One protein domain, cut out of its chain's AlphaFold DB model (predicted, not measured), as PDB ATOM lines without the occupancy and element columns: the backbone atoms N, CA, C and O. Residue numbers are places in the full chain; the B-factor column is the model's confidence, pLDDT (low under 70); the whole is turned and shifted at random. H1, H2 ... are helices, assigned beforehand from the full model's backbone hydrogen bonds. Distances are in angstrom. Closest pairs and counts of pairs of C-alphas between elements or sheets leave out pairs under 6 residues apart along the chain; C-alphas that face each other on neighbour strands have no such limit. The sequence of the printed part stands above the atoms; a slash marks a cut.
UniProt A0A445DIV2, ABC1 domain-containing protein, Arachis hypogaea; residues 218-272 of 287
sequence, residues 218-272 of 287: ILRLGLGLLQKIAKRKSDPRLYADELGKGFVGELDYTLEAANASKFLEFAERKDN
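AT A GLANCE: This is residues 218 to 272 of the 287 residues of the protein "ABC1 domain-containing protein" of Arachis hypogaea (UniProt A0A445DIV2). Going along the printed part, you first meet a short helical hairpin, H1 and H2 side by side with contact over only a part of each, and then a long free arm, H3, which sticks out from the far end of H2 and makes a wide V with it. The arm makes much of the length, and nothing packs on it. The printed part has 55 residues with three named helices, H1, H2 and H3 in that order, no named strand, and the class all helix. The whole is extended, with a radius of gyration of the C-alphas of 19.4 A and spans of 61 by 19 by 8 A.

HOW THE PARTS SIT: Start with H1, residues 218 to 229, and H2, residues 237 to 250, which form a helical hairpin. They touch, and their closest C-alphas are those of Arg 220 and Ala 240, 5.3 A apart. Their lines stand at a shallow tilt of 12 degrees, and they run opposite ways. H1 touches H2 with residues 219 to 224 alone, and H2 touches H1 with residues 237 to 241 alone. Next comes H3, residues 253 to 272, which meets H2 only through their link and is apart from H1. Every O i to N i+4 pair is within hydrogen-bond range in H2 and H3, and 7 of 8 are in H1.

IN THESE COORDINATES: Find C-alpha 218 at (32.782, -23.829, -9.886); from there H1 runs 16.6 A to C-alpha 229. H2 begins at C-alpha 237, at (31.435, -30.530, -18.330), and covers 20.2 A. H3 covers 29.1 A and ends at C-alpha 272, at (14.419, -67.990, 7.837).

THE WHOLE: The two C-alphas farthest apart, those of Ile 229 and Asn 272, are 61.4 A from each other. The printed part has no cut; the link from H1 to H2 is short and that from H2 to H3 is tight. Residues 228 to 234 and 245 to 272 stand free. The mean pLDDT of the printed part is 71.8, and 18 residues are under 70, among them 229 to 236 and 269 to 272.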
ATOM      1  N   ILE A 218      31.425 -24.347  -9.649       73.00
ATOM      2  CA  ILE A 218      32.782 -23.829  -9.886       73.00
ATOM      3  C   ILE A 218      33.590 -24.818 -10.732       73.00
ATOM      4  O   ILE A 218      34.264 -24.410 -11.682       73.00
ATOM      5  N   LEU A 219      33.477 -26.116 -10.450       69.62
ATOM      6  CA  LEU A 219      34.126 -27.167 -11.227       69.62
ATOM      7  C   LEU A 219      33.651 -27.164 -12.689       69.62
ATOM      8  O   LEU A 219      34.476 -27.163 -13.606       69.62
ATOM      9  N   ARG A 220      32.337 -27.067 -12.924       78.06
ATOM     10  CA  ARG A 220      31.757 -26.957 -14.274       78.06
ATOM     11  C   ARG A 220      32.275 -25.725 -15.026       78.06
ATOM     12  O   ARG A 220      32.565 -25.812 -16.221       78.06
ATOM     13  N   LEU A 221      32.411 -24.586 -14.343       74.12
ATOM     14  CA  LEU A 221      32.982 -23.366 -14.924       74.12
ATOM     15  C   LEU A 221      34.460 -23.538 -15.288       74.12
ATOM     16  O   LEU A 221      34.854 -23.178 -16.400       74.12
ATOM     17  N   GLY A 222      35.254 -24.121 -14.386       72.06
ATOM     18  CA  GLY A 222      36.668 -24.413 -14.619       72.06
ATOM     19  C   GLY A 222      36.862 -25.316 -15.834       72.06
ATOM     20  O   GLY A 222      37.579 -24.951 -16.764       72.06
ATOM     21  N   LEU A 223      36.127 -26.428 -15.900       70.94
ATOM     22  CA  LEU A 223      36.164 -27.358 -17.035       70.94
ATOM     23  C   LEU A 223      35.756 -26.679 -18.351       70.94
ATOM     24  O   LEU A 223      36.385 -26.903 -19.385       70.94
ATOM     25  N   GLY A 224      34.766 -25.781 -18.320       75.12
ATOM     26  CA  GLY A 224      34.361 -24.995 -19.486       75.12
ATOM     27  C   GLY A 224      35.419 -23.993 -19.970       75.12
ATOM     28  O   GLY A 224      35.544 -23.768 -21.176       75.12
ATOM     29  N   LEU A 225      36.189 -23.395 -19.058       71.69
ATOM     30  CA  LEU A 225      37.315 -22.525 -19.406       71.69
ATOM     31  C   LEU A 225      38.480 -23.346 -19.976       71.69
ATOM     32  O   LEU A 225      39.048 -22.988 -21.010       71.69
ATOM     33  N   LEU A 226      38.773 -24.486 -19.352       65.56
ATOM     34  CA  LEU A 226      39.787 -25.428 -19.810       65.56
ATOM     35  C   LEU A 226      39.490 -25.975 -21.208       65.56
ATOM     36  O   LEU A 226      40.400 -26.042 -22.032       65.56
ATOM     37  N   GLN A 227      38.229 -26.284 -21.516       74.44
ATOM     38  CA  GLN A 227      37.811 -26.716 -22.852       74.44
ATOM     39  C   GLN A 227      38.211 -25.699 -23.933       74.44
ATOM     40  O   GLN A 227      38.733 -26.078 -24.985       74.44
ATOM     41  N   LYS A 228      38.008 -24.401 -23.656       72.75
ATOM     42  CA  LYS A 228      38.352 -23.307 -24.577       72.75
ATOM     43  C   LYS A 228      39.862 -23.155 -24.746       72.75
ATOM     44  O   LYS A 228      40.328 -23.002 -25.872       72.75
ATOM     45  N   ILE A 229      40.620 -23.224 -23.650       68.94
ATOM     46  CA  ILE A 229      42.087 -23.082 -23.665       68.94
ATOM     47  C   ILE A 229      42.741 -24.275 -24.375       68.94
ATOM     48  O   ILE A 229      43.641 -24.094 -25.193       68.94
ATOM     49  N   ALA A 230      42.251 -25.487 -24.117       65.31
ATOM     50  CA  ALA A 230      42.764 -26.718 -24.709       65.31
ATOM     51  C   ALA A 230      42.256 -26.978 -26.142       65.31
ATOM     52  O   ALA A 230      42.670 -27.961 -26.752       65.31
ATOM     53  N   LYS A 231      41.362 -26.127 -26.683       68.56
ATOM     54  CA  LYS A 231      40.694 -26.298 -27.994       68.56
ATOM     55  C   LYS A 231      40.161 -27.723 -28.207       68.56
ATOM     56  O   LYS A 231      40.269 -28.295 -29.294       68.56
ATOM     57  N   ARG A 232      39.618 -28.314 -27.143       63.72
ATOM     58  CA  ARG A 232      39.215 -29.723 -27.106       63.72
ATOM     59  C   ARG A 232      37.807 -29.893 -27.682       63.72
ATOM     60  O   ARG A 232      36.925 -29.086 -27.403       63.72
ATOM     61  N   LYS A 233      37.601 -30.951 -28.477       64.81
ATOM     62  CA  LYS A 233      36.289 -31.280 -29.067       64.81
ATOM     63  C   LYS A 233      35.316 -31.932 -28.083       64.81
ATOM     64  O   LYS A 233      34.117 -31.734 -28.230       64.81
ATOM     65  N   SER A 234      35.798 -32.704 -27.109       68.50
ATOM     66  CA  SER A 234      34.920 -33.315 -26.104       68.50
ATOM     67  C   SER A 234      34.506 -32.294 -25.046       68.50
ATOM     68  O   SER A 234      35.247 -31.346 -24.774       68.50
ATOM     69  N   ASP A 235      33.327 -32.491 -24.460       69.19
ATOM     70  CA  ASP A 235      32.774 -31.605 -23.438       69.19
ATOM     71  C   ASP A 235      33.152 -32.097 -22.029       69.19
ATOM     72  O   ASP A 235      32.529 -33.025 -21.510       69.19
ATOM     73  N   PRO A 236      34.171 -31.505 -21.378       68.62
ATOM     74  CA  PRO A 236      34.603 -31.936 -20.054       68.62
ATOM     75  C   PRO A 236      33.572 -31.609 -18.963       68.62
ATOM     76  O   PRO A 236      33.713 -32.074 -17.836       68.62
ATOM     77  N   ARG A 237      32.524 -30.832 -19.271       72.75
ATOM     78  CA  ARG A 237      31.435 -30.530 -18.330       72.75
ATOM     79  C   ARG A 237      30.621 -31.769 -17.970       72.75
ATOM     80  O   ARG A 237      30.054 -31.792 -16.887       72.75
ATOM     81  N   LEU A 238      30.604 -32.796 -18.821       77.88
ATOM     82  CA  LEU A 238      29.904 -34.051 -18.534       77.88
ATOM     83  C   LEU A 238      30.420 -34.702 -17.242       77.88
ATOM     84  O   LEU A 238      29.638 -35.174 -16.425       77.88
ATOM     85  N   TYR A 239      31.733 -34.634 -17.006       71.56
ATOM     86  CA  TYR A 239      32.337 -35.137 -15.774       71.56
ATOM     87  C   TYR A 239      31.894 -34.343 -14.545       71.56
ATOM     88  O   TYR A 239      31.665 -34.922 -13.488       71.56
ATOM     89  N   ALA A 240      31.719 -33.023 -14.679       71.50
ATOM     90  CA  ALA A 240      31.172 -32.196 -13.605       71.50
ATOM     91  C   ALA A 240      29.778 -32.652 -13.183       71.50
ATOM     92  O   ALA A 240      29.455 -32.639 -11.997       71.50
ATOM     93  N   ASP A 241      28.968 -33.046 -14.161       78.75
ATOM     94  CA  ASP A 241      27.579 -33.417 -13.943       78.75
ATOM     95  C   ASP A 241      27.468 -34.787 -13.281       78.75
ATOM     96  O   ASP A 241      26.698 -34.933 -12.333       78.75
ATOM     97  N   GLU A 242      28.270 -35.766 -13.704       75.62
ATOM     98  CA  GLU A 242      28.306 -37.084 -13.056       75.62
ATOM     99  C   GLU A 242      28.856 -37.009 -11.624       75.62
ATOM    100  O   GLU A 242      28.238 -37.527 -10.690       75.62
ATOM    101  N   LEU A 243      29.943 -36.259 -11.408       69.44
ATOM    102  CA  LEU A 243      30.456 -35.996 -10.059       69.44
ATOM    103  C   LEU A 243      29.415 -35.270  -9.193       69.44
ATOM    104  O   LEU A 243      29.226 -35.599  -8.020       69.44
ATOM    105  N   GLY A 244      28.716 -34.294  -9.775       72.00
ATOM    106  CA  GLY A 244      27.663 -33.543  -9.104       72.00
ATOM    107  C   GLY A 244      26.491 -34.416  -8.670       72.00
ATOM    108  O   GLY A 244      26.046 -34.305  -7.527       72.00
ATOM    109  N   LYS A 245      26.023 -35.318  -9.541       76.12
ATOM    110  CA  LYS A 245      24.964 -36.286  -9.212       76.12
ATOM    111  C   LYS A 245      25.369 -37.187  -8.049       76.12
ATOM    112  O   LYS A 245      24.560 -37.379  -7.144       76.12
ATOM    113  N   GLY A 246      26.608 -37.683  -8.040       70.31
ATOM    114  CA  GLY A 246      27.131 -38.492  -6.936       70.31
ATOM    115  C   GLY A 246      27.102 -37.740  -5.604       70.31
ATOM    116  O   GLY A 246      26.508 -38.216  -4.639       70.31
ATOM    117  N   PHE A 247      27.645 -36.520  -5.562       68.19
ATOM    118  CA  PHE A 247      27.696 -35.741  -4.318       68.19
ATOM    119  C   PHE A 247      26.327 -35.283  -3.819       68.19
ATOM    120  O   PHE A 247      26.100 -35.242  -2.611       68.19
ATOM    121  N   VAL A 248      25.413 -34.919  -4.719       71.50
ATOM    122  CA  VAL A 248      24.046 -34.555  -4.325       71.50
ATOM    123  C   VAL A 248      23.277 -35.790  -3.853       71.50
ATOM    124  O   VAL A 248      22.540 -35.694  -2.874       71.50
ATOM    125  N   GLY A 249      23.496 -36.951  -4.477       70.94
ATOM    126  CA  GLY A 249      22.910 -38.222  -4.049       70.94
ATOM    127  C   GLY A 249      23.335 -38.638  -2.638       70.94
ATOM    128  O   GLY A 249      22.502 -39.087  -1.857       70.94
ATOM    129  N   GLU A 250      24.598 -38.414  -2.268       69.81
ATOM    130  CA  GLU A 250      25.115 -38.697  -0.918       69.81
ATOM    131  C   GLU A 250      24.514 -37.810   0.186       69.81
ATOM    132  O   GLU A 250      24.570 -38.153   1.369       69.81
ATOM    133  N   LEU A 251      23.948 -36.654  -0.169       69.81
ATOM    134  CA  LEU A 251      23.350 -35.739   0.802       69.81
ATOM    135  C   LEU A 251      21.943 -36.154   1.240       69.81
ATOM    136  O   LEU A 251      21.455 -35.619   2.241       69.81
ATOM    137  N   ASP A 252      21.293 -37.074   0.526       76.19
ATOM    138  CA  ASP A 252      19.953 -37.545   0.866       76.19
ATOM    139  C   ASP A 252      20.000 -38.816   1.726       76.19
ATOM    140  O   ASP A 252      20.022 -39.951   1.246       76.19
ATOM    141  N   TYR A 253      19.956 -38.620   3.044       76.12
ATOM    142  CA  TYR A 253      19.919 -39.723   4.007       76.12
ATOM    143  C   TYR A 253      18.616 -40.530   3.968       76.12
ATOM    144  O   TYR A 253      18.572 -41.630   4.518       76.12
ATOM    145  N   THR A 254      17.566 -40.040   3.305       76.44
ATOM    146  CA  THR A 254      16.310 -40.789   3.137       76.44
ATOM    147  C   THR A 254      16.522 -41.990   2.222       76.44
ATOM    148  O   THR A 254      16.016 -43.078   2.497       76.44
ATOM    149  N   LEU A 255      17.313 -41.808   1.159       76.00
ATOM    150  CA  LEU A 255      17.679 -42.882   0.238       76.00
ATOM    151  C   LEU A 255      18.583 -43.913   0.919       76.00
ATOM    152  O   LEU A 255      18.373 -45.116   0.753       76.00
ATOM    153  N   GLU A 256      19.541 -43.460   1.733       74.50
ATOM    154  CA  GLU A 256      20.386 -44.353   2.535       74.50
ATOM    155  C   GLU A 256      19.540 -45.177   3.519       74.50
ATOM    156  O   GLU A 256      19.687 -46.398   3.584       74.50
ATOM    157  N   ALA A 257      18.605 -44.535   4.225       76.31
ATOM    158  CA  ALA A 257      17.705 -45.206   5.158       76.31
ATOM    159  C   ALA A 257      16.810 -46.241   4.456       76.31
ATOM    160  O   ALA A 257      16.697 -47.370   4.927       76.31
ATOM    161  N   ALA A 258      16.230 -45.894   3.303       77.56
ATOM    162  CA  ALA A 258      15.391 -46.808   2.531       77.56
ATOM    163  C   ALA A 258      16.173 -48.029   2.021       77.56
ATOM    164  O   ALA A 258      15.662 -49.151   2.042       77.56
ATOM    165  N   ASN A 259      17.419 -47.832   1.584       79.50
ATOM    166  CA  ASN A 259      18.286 -48.935   1.177       79.50
ATOM    167  C   ASN A 259      18.675 -49.810   2.376       79.50
ATOM    168  O   ASN A 259      18.632 -51.034   2.264       79.50
ATOM    169  N   ALA A 260      18.976 -49.213   3.533       75.44
ATOM    170  CA  ALA A 260      19.277 -49.950   4.759       75.44
ATOM    171  C   ALA A 260      18.098 -50.826   5.222       75.44
ATOM    172  O   ALA A 260      18.312 -51.982   5.587       75.44
ATOM    173  N   SER A 261      16.860 -50.326   5.144       75.19
ATOM    174  CA  SER A 261      15.660 -51.115   5.460       75.19
ATOM    175  C   SER A 261      15.520 -52.339   4.557       75.19
ATOM    176  O   SER A 261      15.292 -53.438   5.052       75.19
ATOM    177  N   LYS A 262      15.751 -52.187   3.247       78.81
ATOM    178  CA  LYS A 262      15.717 -53.321   2.309       78.81
ATOM    179  C   LYS A 262      16.781 -54.367   2.641       78.81
ATOM    180  O   LYS A 262      16.501 -55.559   2.589       78.81
ATOM    181  N   PHE A 263      17.995 -53.943   3.000       78.19
ATOM    182  CA  PHE A 263      19.054 -54.875   3.404       78.19
ATOM    183  C   PHE A 263      18.689 -55.675   4.659       78.19
ATOM    184  O   PHE A 263      19.008 -56.862   4.716       78.19
ATOM    185  N   LEU A 264      18.004 -55.059   5.627       73.19
ATOM    186  CA  LEU A 264      17.506 -55.761   6.812       73.19
ATOM    187  C   LEU A 264      16.458 -56.817   6.440       73.19
ATOM    188  O   LEU A 264      16.600 -57.966   6.846       73.19
ATOM    189  N   GLU A 265      15.491 -56.478   5.584       75.75
ATOM    190  CA  GLU A 265      14.484 -57.440   5.103       75.75
ATOM    191  C   GLU A 265      15.126 -58.643   4.385       75.75
ATOM    192  O   GLU A 265      14.724 -59.793   4.582       75.75
ATOM    193  N   PHE A 266      16.157 -58.408   3.566       75.38
ATOM    194  CA  PHE A 266      16.889 -59.491   2.900       75.38
ATOM    195  C   PHE A 266      17.705 -60.352   3.871       75.38
ATOM    196  O   PHE A 266      17.808 -61.564   3.661       75.38
ATOM    197  N   ALA A 267      18.287 -59.750   4.910       70.81
ATOM    198  CA  ALA A 267      19.035 -60.475   5.932       70.81
ATOM    199  C   ALA A 267      18.109 -61.386   6.755       70.81
ATOM    200  O   ALA A 267      18.388 -62.577   6.886       70.81
ATOM    201  N   GLU A 268      16.962 -60.867   7.200       70.12
ATOM    202  CA  GLU A 268      15.954 -61.632   7.951       70.12
ATOM    203  C   GLU A 268      15.383 -62.799   7.129       70.12
ATOM    204  O   GLU A 268      15.151 -63.897   7.641       70.12
ATOM    205  N   ARG A 269      15.216 -62.613   5.813       67.31
ATOM    206  CA  ARG A 269      14.729 -63.675   4.921       67.31
ATOM    207  C   ARG A 269      15.738 -64.811   4.724       67.31
ATOM    208  O   ARG A 269      15.322 -65.954   4.536       67.31
ATOM    209  N   LYS A 270      17.044 -64.524   4.767       59.19
ATOM    210  CA  LYS A 270      18.095 -65.553   4.672       59.19
ATOM    211  C   LYS A 270      18.209 -66.399   5.940       59.19
ATOM    212  O   LYS A 270      18.457 -67.597   5.814       59.19
ATOM    213  N   ASP A 271      17.991 -65.819   7.118       58.91
ATOM    214  CA  ASP A 271      17.961 -66.590   8.370       58.91
ATOM    215  C   ASP A 271      16.764 -67.550   8.416       58.91
ATOM    216  O   ASP A 271      16.918 -68.718   8.776       58.91
ATOM    217  N   ASN A 272      15.599 -67.122   7.918       55.69
ATOM    218  CA  ASN A 272      14.419 -67.990   7.837       55.69
ATOM    219  C   ASN A 272      14.548 -69.115   6.790       55.69
ATOM    220  O   ASN A 272      13.973 -70.185   6.972       55.69
TER     221      ASN A 272